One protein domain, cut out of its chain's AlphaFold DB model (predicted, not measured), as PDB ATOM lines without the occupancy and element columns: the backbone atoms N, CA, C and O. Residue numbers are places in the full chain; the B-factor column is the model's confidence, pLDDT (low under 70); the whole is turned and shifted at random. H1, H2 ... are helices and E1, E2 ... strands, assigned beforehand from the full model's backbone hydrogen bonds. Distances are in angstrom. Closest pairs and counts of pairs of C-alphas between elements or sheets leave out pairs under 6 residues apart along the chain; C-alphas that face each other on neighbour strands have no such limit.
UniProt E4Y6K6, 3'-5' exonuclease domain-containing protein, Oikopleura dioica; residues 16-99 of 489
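Overview. This is residues 16 to 99 of the 489 residues of the protein "3'-5' exonuclease domain-containing protein" of Oikopleura dioica (UniProt E4Y6K6). A twisted three-stranded sheet has H2 across one face; H1 packs on H2, and H3 lies at one end of the long axis, residues 88 to 93 sticking out. The 84 printed residues include, in order, H1 E1 E2 E3 H2 H3, class mixed; the sheet, E1 - E2 - E3, is a meander, each strand the antiparallel neighbour of the one before. It is compact, radius of gyration of the C-alphas 13.6 A, spanning 41 by 22 by 20 A.

Arrangement. H1, residues 16 to 24, touches H2, residues 70 to 83, about perpendicular at 86 degrees; their closest C-alphas, Leu 19 and Val 74, are 5.8 A apart. E1, residues 28 to 34, and E2, residues 39 to 46, form a hairpin, N 30 and O 43 within hydrogen-bond range at 3.0 A. E2 and E3, residues 49 to 55, form another, with N 42 and O 54 at 2.8 A. H2 is on the sheet at a height of 9.1 A. H3, residues 91 to 98, is apart from H2. Every O i to N i+4 pair is within range in H1, H2 and H3.

Along the chain. H1 begins at C-alpha 16 (-30.031, -22.172, -23.496); E2 is 22.8 A long, H2 19.8 A; H3 ends at C-alpha 98 (-32.930, -8.033, -8.830).

Size, cuts and confidence. The printed part has no cut. The link E3 to H2 is long; residues 57 to 68 have pLDDT under 70.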
ATOM      1  N   ASP A  16     -29.956 -23.274 -22.540       74.88
ATOM      2  CA  ASP A  16     -30.031 -22.172 -23.496       74.88
ATOM      3  C   ASP A  16     -30.844 -20.980 -22.986       74.88
ATOM      4  O   ASP A  16     -30.510 -19.833 -23.272       74.88
ATOM      5  N   GLU A  17     -31.944 -21.233 -22.280       81.38
ATOM      6  CA  GLU A  17     -32.773 -20.186 -21.684       81.38
ATOM      7  C   GLU A  17     -32.060 -19.525 -20.505       81.38
ATOM      8  O   GLU A  17     -32.101 -18.302 -20.392       81.38
ATOM      9  N   TYR A  18     -31.323 -20.286 -19.692       85.25
ATOM     10  CA  TYR A  18     -30.449 -19.722 -18.663       85.25
ATOM     11  C   TYR A  18     -29.342 -18.860 -19.266       85.25
ATOM     12  O   TYR A  18     -29.133 -17.725 -18.834       85.25
ATOM     13  N   LEU A  19     -28.664 -19.360 -20.301       81.06
ATOM     14  CA  LEU A  19     -27.647 -18.594 -21.015       81.06
ATOM     15  C   LEU A  19     -28.243 -17.334 -21.653       81.06
ATOM     16  O   LEU A  19     -27.607 -16.278 -21.677       81.06
ATOM     17  N   TYR A  20     -29.481 -17.418 -22.136       83.12
ATOM     18  CA  TYR A  20     -30.201 -16.264 -22.646       83.12
ATOM     19  C   TYR A  20     -30.513 -15.250 -21.546       83.12
ATOM     20  O   TYR A  20     -30.214 -14.075 -21.733       83.12
ATOM     21  N   CYS A  21     -31.023 -15.673 -20.388       86.75
ATOM     22  CA  CYS A  21     -31.236 -14.792 -19.240       86.75
ATOM     23  C   CYS A  21     -29.943 -14.089 -18.811       86.75
ATOM     24  O   CYS A  21     -29.965 -12.880 -18.587       86.75
ATOM     25  N   LEU A  22     -28.810 -14.795 -18.760       85.88
ATOM     26  CA  LEU A  22     -27.508 -14.186 -18.468       85.88
ATOM     27  C   LEU A  22     -27.185 -13.052 -19.444       85.88
ATOM     28  O   LEU A  22     -26.894 -11.923 -19.036       85.88
ATOM     29  N   LYS A  23     -27.305 -13.338 -20.744       83.75
ATOM     30  CA  LYS A  23     -27.044 -12.358 -21.797       83.75
ATOM     31  C   LYS A  23     -28.035 -11.205 -21.744       83.75
ATOM     32  O   LYS A  23     -27.590 -10.068 -21.809       83.75
ATOM     33  N   LEU A  24     -29.331 -11.454 -21.593       86.62
ATOM     34  CA  LEU A  24     -30.391 -10.443 -21.595       86.62
ATOM     35  C   LEU A  24     -30.304  -9.476 -20.405       86.62
ATOM     36  O   LEU A  24     -30.674  -8.309 -20.516       86.62
ATOM     37  N   ASN A  25     -29.776  -9.944 -19.276       87.00
ATOM     38  CA  ASN A  25     -29.636  -9.145 -18.061       87.00
ATOM     39  C   ASN A  25     -28.252  -8.495 -17.904       87.00
ATOM     40  O   ASN A  25     -28.022  -7.797 -16.919       87.00
ATOM     41  N   SER A  26     -27.343  -8.686 -18.870       85.50
ATOM     42  CA  SER A  26     -25.942  -8.237 -18.785       85.50
ATOM     43  C   SER A  26     -25.235  -8.736 -17.517       85.50
ATOM     44  O   SER A  26     -24.497  -7.990 -16.874       85.50
ATOM     45  N   ILE A  27     -25.485  -9.989 -17.136       84.50
ATOM     46  CA  ILE A  27     -24.859 -10.600 -15.961       84.50
ATOM     47  C   ILE A  27     -23.425 -10.985 -16.315       84.50
ATOM     48  O   ILE A  27     -23.188 -11.655 -17.320       84.50
ATOM     49  N   GLN A  28     -22.475 -10.568 -15.481       82.62
ATOM     50  CA  GLN A  28     -21.064 -10.908 -15.621       82.62
ATOM     51  C   GLN A  28     -20.724 -12.122 -14.764       82.62
ATOM     52  O   GLN A  28     -21.060 -12.154 -13.574       82.62
ATOM     53  N   ILE A  29     -20.018 -13.085 -15.363       81.25
ATOM     54  CA  ILE A  29     -19.531 -14.282 -14.678       81.25
ATOM     55  C   ILE A  29     -18.018 -14.396 -14.846       81.25
ATOM     56  O   ILE A  29     -17.517 -14.522 -15.960       81.25
ATOM     57  N   ASN A  30     -17.297 -14.358 -13.726       82.62
ATOM     58  CA  ASN A  30     -15.835 -14.297 -13.703       82.62
ATOM     59  C   ASN A  30     -15.238 -15.368 -12.785       82.62
ATOM     60  O   ASN A  30     -15.817 -15.682 -11.744       82.62
ATOM     61  N   TYR A  31     -14.038 -15.851 -13.111       80.50
ATOM     62  CA  TYR A  31     -13.225 -16.632 -12.175       80.50
ATOM     63  C   TYR A  31     -12.382 -15.729 -11.279       80.50
ATOM     64  O   TYR A  31     -11.659 -14.858 -11.768       80.50
ATOM     65  N   LEU A  32     -12.392 -16.016  -9.980       78.88
ATOM     66  CA  LEU A  32     -11.372 -15.573  -9.040       78.88
ATOM     67  C   LEU A  32     -10.518 -16.749  -8.585       78.88
ATOM     68  O   LEU A  32     -11.021 -17.828  -8.268       78.88
ATOM     69  N   TYR A  33      -9.219 -16.492  -8.493       77.94
ATOM     70  CA  TYR A  33      -8.240 -17.439  -7.990       77.94
ATOM     71  C   TYR A  33      -7.543 -16.862  -6.762       77.94
ATOM     72  O   TYR A  33      -6.958 -15.779  -6.824       77.94
ATOM     73  N   ASN A  34      -7.608 -17.586  -5.646       73.88
ATOM     74  CA  ASN A  34      -6.887 -17.243  -4.433       73.88
ATOM     75  C   ASN A  34      -5.546 -17.985  -4.412       73.88
ATOM     76  O   ASN A  34      -5.488 -19.195  -4.206       73.88
ATOM     77  N   THR A  35      -4.456 -17.242  -4.593       73.69
ATOM     78  CA  THR A  35      -3.093 -17.791  -4.635       73.69
ATOM     79  C   THR A  35      -2.633 -18.390  -3.309       73.69
ATOM     80  O   THR A  35      -1.747 -19.236  -3.317       73.69
ATOM     81  N   ASN A  36      -3.214 -17.971  -2.181       78.19
ATOM     82  CA  ASN A  36      -2.786 -18.400  -0.848       78.19
ATOM     83  C   ASN A  36      -3.470 -19.697  -0.413       78.19
ATOM     84  O   ASN A  36      -2.869 -20.503   0.289       78.19
ATOM     85  N   THR A  37      -4.725 -19.896  -0.820       76.75
ATOM     86  CA  THR A  37      -5.514 -21.087  -0.465       76.75
ATOM     87  C   THR A  37      -5.610 -22.098  -1.604       76.75
ATOM     88  O   THR A  37      -6.193 -23.161  -1.415       76.75
ATOM     89  N   ASN A  38      -5.067 -21.773  -2.785       72.19
ATOM     90  CA  ASN A  38      -5.253 -22.526  -4.029       72.19
ATOM     91  C   ASN A  38      -6.744 -22.717  -4.401       72.19
ATOM     92  O   ASN A  38      -7.106 -23.612  -5.161       72.19
ATOM     93  N   GLU A  39      -7.623 -21.874  -3.848       71.88
ATOM     94  CA  GLU A  39      -9.070 -21.965  -4.020       71.88
ATOM     95  C   GLU A  39      -9.517 -21.192  -5.264       71.88
ATOM     96  O   GLU A  39      -9.047 -20.083  -5.548       71.88
ATOM     97  N   ARG A  40     -10.477 -21.764  -5.991       74.62
ATOM     98  CA  ARG A  40     -11.111 -21.154  -7.164       74.62
ATOM     99  C   ARG A  40     -12.569 -20.891  -6.890       74.62
ATOM    100  O   ARG A  40     -13.283 -21.778  -6.432       74.62
ATOM    101  N   ARG A  41     -13.007 -19.685  -7.231       79.44
ATOM    102  CA  ARG A  41     -14.400 -19.269  -7.099       79.44
ATOM    103  C   ARG A  41     -14.897 -18.727  -8.427       79.44
ATOM    104  O   ARG A  41     -14.236 -17.882  -9.024       79.44
ATOM    105  N   ILE A  42     -16.068 -19.169  -8.864       81.12
ATOM    106  CA  ILE A  42     -16.836 -18.459  -9.886       81.12
ATOM    107  C   ILE A  42     -17.710 -17.426  -9.185       81.12
ATOM    108  O   ILE A  42     -18.329 -17.734  -8.167       81.12
ATOM    109  N   ILE A  43     -17.765 -16.217  -9.734       82.31
ATOM    110  CA  ILE A  43     -18.604 -15.128  -9.240       82.31
ATOM    111  C   ILE A  43     -19.631 -14.747 -10.282       82.31
ATOM    112  O   ILE A  43     -19.266 -14.461 -11.420       82.31
ATOM    113  N   ILE A  44     -20.884 -14.642  -9.850       84.75
ATOM    114  CA  ILE A  44     -21.944 -13.938 -10.569       84.75
ATOM    115  C   ILE A  44     -22.092 -12.526 -10.011       84.75
ATOM    116  O   ILE A  44     -22.175 -12.326  -8.797       84.75
ATOM    117  N   SER A  45     -22.148 -11.544 -10.909       82.06
ATOM    118  CA  SER A  45     -22.425 -10.149 -10.569       82.06
ATOM    119  C   SER A  45     -23.280  -9.467 -11.636       82.06
ATOM    120  O   SER A  45     -23.167  -9.758 -12.825       82.06
ATOM    121  N   GLY A  46     -24.138  -8.544 -11.212       81.44
ATOM    122  CA  GLY A  46     -25.013  -7.778 -12.093       81.44
ATOM    123  C   GLY A  46     -25.643  -6.603 -11.356       81.44
ATOM    124  O   GLY A  46     -25.500  -6.464 -10.141       81.44
ATOM    125  N   CYS A  47     -26.342  -5.739 -12.088       72.81
ATOM    126  CA  CYS A  47     -27.066  -4.622 -11.488       72.81
ATOM    127  C   CYS A  47     -28.098  -5.161 -10.479       72.81
ATOM    128  O   CYS A  47     -28.968  -5.923 -10.878       72.81
ATOM    129  N   LYS A  48     -27.983  -4.781  -9.198       83.19
ATOM    130  CA  LYS A  48     -28.789  -5.278  -8.058       83.19
ATOM    131  C   LYS A  48     -28.651  -6.770  -7.703       83.19
ATOM    132  O   LYS A  48     -29.311  -7.226  -6.777       83.19
ATOM    133  N   ILE A  49     -27.779  -7.525  -8.367       81.75
ATOM    134  CA  ILE A  49     -27.492  -8.911  -7.976       81.75
ATOM    135  C   ILE A  49     -26.383  -8.891  -6.925       81.75
ATOM    136  O   ILE A  49     -25.260  -8.465  -7.212       81.75
ATOM    137  N   GLU A  50     -26.686  -9.353  -5.711       80.50
ATOM    138  CA  GLU A  50     -25.672  -9.611  -4.683       80.50
ATOM    139  C   GLU A  50     -24.618 -10.586  -5.218       80.50
ATOM    140  O   GLU A  50     -24.952 -11.543  -5.917       80.50
ATOM    141  N   ARG A  51     -23.339 -10.369  -4.884       82.31
ATOM    142  CA  ARG A  51     -22.272 -11.265  -5.345       82.31
ATOM    143  C   ARG A  51     -22.534 -12.685  -4.848       82.31
ATOM    144  O   ARG A  51     -22.488 -12.938  -3.647       82.31
ATOM    145  N   PHE A  52     -22.753 -13.593  -5.791       84.19
ATOM    146  CA  PHE A  52     -22.918 -15.017  -5.536       84.19
ATOM    147  C   PHE A  52     -21.644 -15.758  -5.945       84.19
ATOM    148  O   PHE A  52     -21.079 -15.465  -7.002       84.19
ATOM    149  N   TYR A  53     -21.193 -16.697  -5.111       81.69
ATOM    150  CA  TYR A  53     -19.931 -17.414  -5.284       81.69
ATOM    151  C   TYR A  53     -20.175 -18.920  -5.321       81.69
ATOM    152  O   TYR A  53     -20.916 -19.434  -4.489       81.69
ATOM    153  N   LYS A  54     -19.481 -19.622  -6.219       82.62
ATOM    154  CA  LYS A  54     -19.423 -21.088  -6.258       82.62
ATOM    155  C   LYS A  54     -17.973 -21.555  -6.290       82.62
ATOM    156  O   LYS A  54     -17.212 -21.109  -7.149       82.62
ATOM    157  N   THR A  55     -17.592 -22.443  -5.376       81.56
ATOM    158  CA  THR A  55     -16.252 -23.050  -5.358       81.56
ATOM    159  C   THR A  55     -16.201 -24.234  -6.325       81.56
ATOM    160  O   THR A  55     -17.150 -25.012  -6.401       81.56
ATOM    161  N   LEU A  56     -15.111 -24.354  -7.085       71.56
ATOM    162  CA  LEU A  56     -14.876 -25.470  -8.009       71.56
ATOM    163  C   LEU A  56     -13.822 -26.425  -7.446       71.56
ATOM    164  O   LEU A  56     -12.786 -25.974  -6.958       71.56
ATOM    165  N   GLU A  57     -14.054 -27.731  -7.571       66.81
ATOM    166  CA  GLU A  57     -13.069 -28.764  -7.235       66.81
ATOM    167  C   GLU A  57     -12.248 -29.164  -8.483       66.81
ATOM    168  O   GLU A  57     -12.803 -29.359  -9.559       66.81
ATOM    169  N   ASN A  58     -10.929 -29.336  -8.320       55.81
ATOM    170  CA  ASN A  58      -9.998 -30.040  -9.230       55.81
ATOM    171  C   ASN A  58      -9.548 -29.430 -10.577       55.81
ATOM    172  O   ASN A  58      -8.760 -30.080 -11.263       55.81
ATOM    173  N   ASP A  59      -9.889 -28.197 -10.952       54.00
ATOM    174  CA  ASP A  59      -9.351 -27.622 -12.200       54.00
ATOM    175  C   ASP A  59      -8.006 -26.903 -12.007       54.00
ATOM    176  O   ASP A  59      -7.878 -26.036 -11.147       54.00
ATOM    177  N   GLN A  60      -7.000 -27.203 -12.841       49.78
ATOM    178  CA  GLN A  60      -5.720 -26.480 -12.902       49.78
ATOM    179  C   GLN A  60      -5.714 -25.491 -14.079       49.78
ATOM    180  O   GLN A  60      -5.737 -25.875 -15.238       49.78
ATOM    181  N   TYR A  61      -5.666 -24.191 -13.786       51.94
ATOM    182  CA  TYR A  61      -5.585 -23.094 -14.765       51.94
ATOM    183  C   TYR A  61      -4.901 -21.859 -14.164       51.94
ATOM    184  O   TYR A  61      -5.323 -21.354 -13.126       51.94
ATOM    185  N   GLY A  62      -3.870 -21.333 -14.824       47.81
ATOM    186  CA  GLY A  62      -3.228 -20.072 -14.448       47.81
ATOM    187  C   GLY A  62      -3.948 -18.865 -15.060       47.81
ATOM    188  O   GLY A  62      -4.079 -18.768 -16.283       47.81
ATOM    189  N   GLY A  63      -4.415 -17.932 -14.231       57.09
ATOM    190  CA  GLY A  63      -4.945 -16.639 -14.675       57.09
ATOM    191  C   GLY A  63      -5.460 -15.789 -13.512       57.09
ATOM    192  O   GLY A  63      -6.053 -16.323 -12.582       57.09
ATOM    193  N   ARG A  64      -5.226 -14.466 -13.552       57.47
ATOM    194  CA  ARG A  64      -5.679 -13.517 -12.510       57.47
ATOM    195  C   ARG A  64      -7.164 -13.149 -12.615       57.47
ATOM    196  O   ARG A  64      -7.711 -12.641 -11.648       57.47
ATOM    197  N   THR A  65      -7.795 -13.402 -13.759       58.16
ATOM    198  CA  THR A  65      -9.244 -13.321 -14.029       58.16
ATOM    199  C   THR A  65      -9.459 -13.820 -15.459       58.16
ATOM    200  O   THR A  65      -8.674 -13.491 -16.349       58.16
ATOM    201  N   LYS A  66     -10.474 -14.655 -15.686       64.56
ATOM    202  CA  LYS A  66     -10.933 -15.075 -17.021       64.56
ATOM    203  C   LYS A  66     -12.462 -15.118 -17.020       64.56
ATOM    204  O   LYS A  66     -13.064 -15.279 -15.954       64.56
ATOM    205  N   GLU A  67     -13.066 -14.968 -18.191       68.00
ATOM    206  CA  GLU A  67     -14.506 -15.156 -18.386       68.00
ATOM    207  C   GLU A  67     -14.862 -16.641 -18.217       68.00
ATOM    208  O   GLU A  67     -14.118 -17.515 -18.673       68.00
ATOM    209  N   ALA A  68     -15.968 -16.926 -17.526       67.44
ATOM    210  CA  ALA A  68     -16.469 -18.290 -17.378       67.44
ATOM    211  C   ALA A  68     -16.966 -18.849 -18.710       67.44
ATOM    212  O   ALA A  68     -17.638 -18.153 -19.470       67.44
ATOM    213  N   VAL A  69     -16.696 -20.128 -18.986       75.31
ATOM    214  CA  VAL A  69     -17.324 -20.774 -20.147       75.31
ATOM    215  C   VAL A  69     -18.823 -20.949 -19.895       75.31
ATOM    216  O   VAL A  69     -19.279 -21.112 -18.760       75.31
ATOM    217  N   ASN A  70     -19.603 -20.968 -20.978       76.94
ATOM    218  CA  ASN A  70     -21.070 -20.964 -20.933       76.94
ATOM    219  C   ASN A  70     -21.668 -22.033 -20.001       76.94
ATOM    220  O   ASN A  70     -22.656 -21.764 -19.326       76.94
ATOM    221  N   LYS A  71     -21.081 -23.237 -19.944       78.19
ATOM    222  CA  LYS A  71     -21.612 -24.346 -19.134       78.19
ATOM    223  C   LYS A  71     -21.511 -24.066 -17.631       78.19
ATOM    224  O   LYS A  71     -22.476 -24.278 -16.903       78.19
ATOM    225  N   GLU A  72     -20.366 -23.569 -17.177       79.75
ATOM    226  CA  GLU A  72     -20.150 -23.173 -15.781       79.75
ATOM    227  C   GLU A  72     -20.983 -21.946 -15.417       79.75
ATOM    228  O   GLU A  72     -21.644 -21.934 -14.381       79.75
ATOM    229  N   ALA A  73     -21.026 -20.955 -16.310       78.88
ATOM    230  CA  ALA A  73     -21.869 -19.772 -16.183       78.88
ATOM    231  C   ALA A  73     -23.351 -20.131 -15.956       78.88
ATOM    232  O   ALA A  73     -23.976 -19.651 -15.007       78.88
ATOM    233  N   VAL A  74     -23.896 -21.033 -16.778       83.44
ATOM    234  CA  VAL A  74     -25.262 -21.552 -16.631       83.44
ATOM    235  C   VAL A  74     -25.436 -22.292 -15.306       83.44
ATOM    236  O   VAL A  74     -26.414 -22.043 -14.605       83.44
ATOM    237  N   ALA A  75     -24.501 -23.168 -14.931       84.19
ATOM    238  CA  ALA A  75     -24.596 -23.941 -13.693       84.19
ATOM    239  C   ALA A  75     -24.610 -23.056 -12.433       84.19
ATOM    240  O   ALA A  75     -25.359 -23.328 -11.501       84.19
ATOM    241  N   VAL A  76     -23.805 -21.992 -12.403       86.25
ATOM    242  CA  VAL A  76     -23.762 -21.054 -11.269       86.25
ATOM    243  C   VAL A  76     -25.037 -20.213 -11.223       86.25
ATOM    244  O   VAL A  76     -25.565 -19.949 -10.147       86.25
ATOM    245  N   PHE A  77     -25.568 -19.812 -12.382       88.00
ATOM    246  CA  PHE A  77     -26.794 -19.017 -12.432       88.00
ATOM    247  C   PHE A  77     -28.027 -19.829 -12.039       88.00
ATOM    248  O   PHE A  77     -28.878 -19.318 -11.318       88.00
ATOM    249  N   LYS A  78     -28.087 -21.104 -12.437       88.50
ATOM    250  CA  LYS A  78     -29.077 -22.070 -11.943       88.50
ATOM    251  C   LYS A  78     -29.084 -22.132 -10.420       88.50
ATOM    252  O   LYS A  78     -30.109 -21.880  -9.802       88.50
ATOM    253  N   GLU A  79     -27.918 -22.369  -9.828       87.75
ATOM    254  CA  GLU A  79     -27.774 -22.470  -8.376       87.75
ATOM    255  C   GLU A  79     -28.156 -21.167  -7.658       87.75
ATOM    256  O   GLU A  79     -28.814 -21.201  -6.620       87.75
ATOM    257  N   PHE A  80     -27.809 -20.006  -8.225       89.19
ATOM    258  CA  PHE A  80     -28.263 -18.711  -7.717       89.19
ATOM    259  C   PHE A  80     -29.798 -18.601  -7.728       89.19
ATOM    260  O   PHE A  80     -30.398 -18.232  -6.716       89.19
ATOM    261  N   MET A  81     -30.434 -18.943  -8.854       87.81
ATOM    262  CA  MET A  81     -31.891 -18.896  -9.018       87.81
ATOM    263  C   MET A  81     -32.597 -19.838  -8.035       87.81
ATOM    264  O   MET A  81     -33.599 -19.447  -7.436       87.81
ATOM    265  N   GLU A  82     -32.058 -21.041  -7.832       86.44
ATOM    266  CA  GLU A  82     -32.547 -22.033  -6.867       86.44
ATOM    267  C   GLU A  82     -32.388 -21.545  -5.424       86.44
ATOM    268  O   GLU A  82     -33.353 -21.526  -4.661       86.44
ATOM    269  N   THR A  83     -31.194 -21.067  -5.060       86.38
ATOM    270  CA  THR A  83     -30.875 -20.585  -3.704       86.38
ATOM    271  C   THR A  83     -31.767 -19.418  -3.290       86.38
ATOM    272  O   THR A  83     -32.190 -19.323  -2.138       86.38
ATOM    273  N   LYS A  84     -32.061 -18.514  -4.228       87.25
ATOM    274  CA  LYS A  84     -32.933 -17.357  -3.999       87.25
ATOM    275  C   LYS A  84     -34.418 -17.671  -4.231       87.25
ATOM    276  O   LYS A  84     -35.249 -16.774  -4.090       87.25
ATOM    277  N   GLY A  85     -34.761 -18.915  -4.586       86.25
ATOM    278  CA  GLY A  85     -36.133 -19.343  -4.863       86.25
ATOM    279  C   GLY A  85     -36.806 -18.523  -5.966       86.25
ATOM    280  O   GLY A  85     -38.004 -18.282  -5.901       86.25
ATOM    281  N   LEU A  86     -36.052 -18.026  -6.953       85.31
ATOM    282  CA  LEU A  86     -36.576 -17.057  -7.924       85.31
ATOM    283  C   LEU A  86     -37.616 -17.671  -8.854       85.31
ATOM    284  O   LEU A  86     -38.539 -16.988  -9.273       85.31
ATOM    285  N   LEU A  87     -37.511 -18.963  -9.145       74.12
ATOM    286  CA  LEU A  87     -38.415 -19.623 -10.083       74.12
ATOM    287  C   LEU A  87     -39.855 -19.786  -9.564       74.12
ATOM    288  O   LEU A  87     -40.764 -19.956 -10.371       74.12
ATOM    289  N   SER A  88     -40.072 -19.714  -8.247       74.81
ATOM    290  CA  SER A  88     -41.408 -19.773  -7.635       74.81
ATOM    291  C   SER A  88     -42.030 -18.390  -7.403       74.81
ATOM    292  O   SER A  88     -43.172 -18.291  -6.952       74.81
ATOM    293  N   ARG A  89     -41.300 -17.312  -7.709       81.88
ATOM    294  CA  ARG A  89     -41.738 -15.929  -7.486       81.88
ATOM    295  C   ARG A  89     -42.433 -15.352  -8.710       81.88
ATOM    296  O   ARG A  89     -42.218 -15.792  -9.839       81.88
ATOM    297  N   GLN A  90     -43.254 -14.324  -8.492       81.62
ATOM    298  CA  GLN A  90     -43.837 -13.596  -9.612       81.62
ATOM    299  C   GLN A  90     -42.732 -12.854 -10.382       81.62
ATOM    300  O   GLN A  90     -41.844 -12.267  -9.756       81.62
ATOM    301  N   PRO A  91     -42.787 -12.823 -11.727       85.31
ATOM    302  CA  PRO A  91     -41.772 -12.157 -12.543       85.31
ATOM    303  C   PRO A  91     -41.530 -10.686 -12.167       85.31
ATOM    304  O   PRO A  91     -40.412 -10.189 -12.301       85.31
ATOM    305  N   GLU A  92     -42.566 -10.003 -11.673       86.75
ATOM    306  CA  GLU A  92     -42.488  -8.611 -11.229       86.75
ATOM    307  C   GLU A  92     -41.669  -8.446  -9.944       86.75
ATOM    308  O   GLU A  92     -40.817  -7.562  -9.891       86.75
ATOM    309  N   ASP A  93     -41.829  -9.335  -8.961       88.56
ATOM    310  CA  ASP A  93     -41.050  -9.287  -7.719       88.56
ATOM    311  C   ASP A  93     -39.557  -9.486  -8.006       88.56
ATOM    312  O   ASP A  93     -38.701  -8.777  -7.474       88.56
ATOM    313  N   ILE A  94     -39.243 -10.434  -8.897       89.88
ATOM    314  CA  ILE A  94     -37.868 -10.724  -9.308       89.88
ATOM    315  C   ILE A  94     -37.262  -9.515 -10.029       89.88
ATOM    316  O   ILE A  94     -36.116  -9.139  -9.772       89.88
ATOM    317  N   TYR A  95     -38.033  -8.871 -10.907       90.62
ATOM    318  CA  TYR A  95     -37.582  -7.680 -11.616       90.62
ATOM    319  C   TYR A  95     -37.388  -6.481 -10.680       90.62
ATOM    320  O   TYR A  95     -36.410  -5.748 -10.811       90.62
ATOM    321  N   GLN A  96     -38.273  -6.269  -9.707       89.44
ATOM    322  CA  GLN A  96     -38.152  -5.155  -8.763       89.44
ATOM    323  C   GLN A  96     -36.931  -5.309  -7.842       89.44
ATOM    324  O   GLN A  96     -36.162  -4.351  -7.673       89.44
ATOM    325  N   GLU A  97     -36.725  -6.514  -7.298       90.44
ATOM    326  CA  GLU A  97     -35.631  -6.821  -6.369       90.44
ATOM    327  C   GLU A  97     -34.279  -6.915  -7.089       90.44
ATOM    328  O   GLU A  97     -33.335  -6.222  -6.713       90.44
ATOM    329  N   TYR A  98     -34.198  -7.695  -8.172       89.44
ATOM    330  CA  TYR A  98     -32.930  -8.033  -8.830       89.44
ATOM    331  C   TYR A  98     -32.721  -7.370 -10.193       89.44
ATOM    332  O   TYR A  98     -31.649  -7.522 -10.772       89.44
ATOM    333  N   ASN A  99     -33.708  -6.648 -10.737       89.25
ATOM    334  CA  ASN A  99     -33.669  -6.128 -12.115       89.25
ATOM    335  C   ASN A  99     -33.437  -7.237 -13.160       89.25
ATOM    336  O   ASN A  99     -32.724  -7.040 -14.147       89.25
TER     337      ASN A  99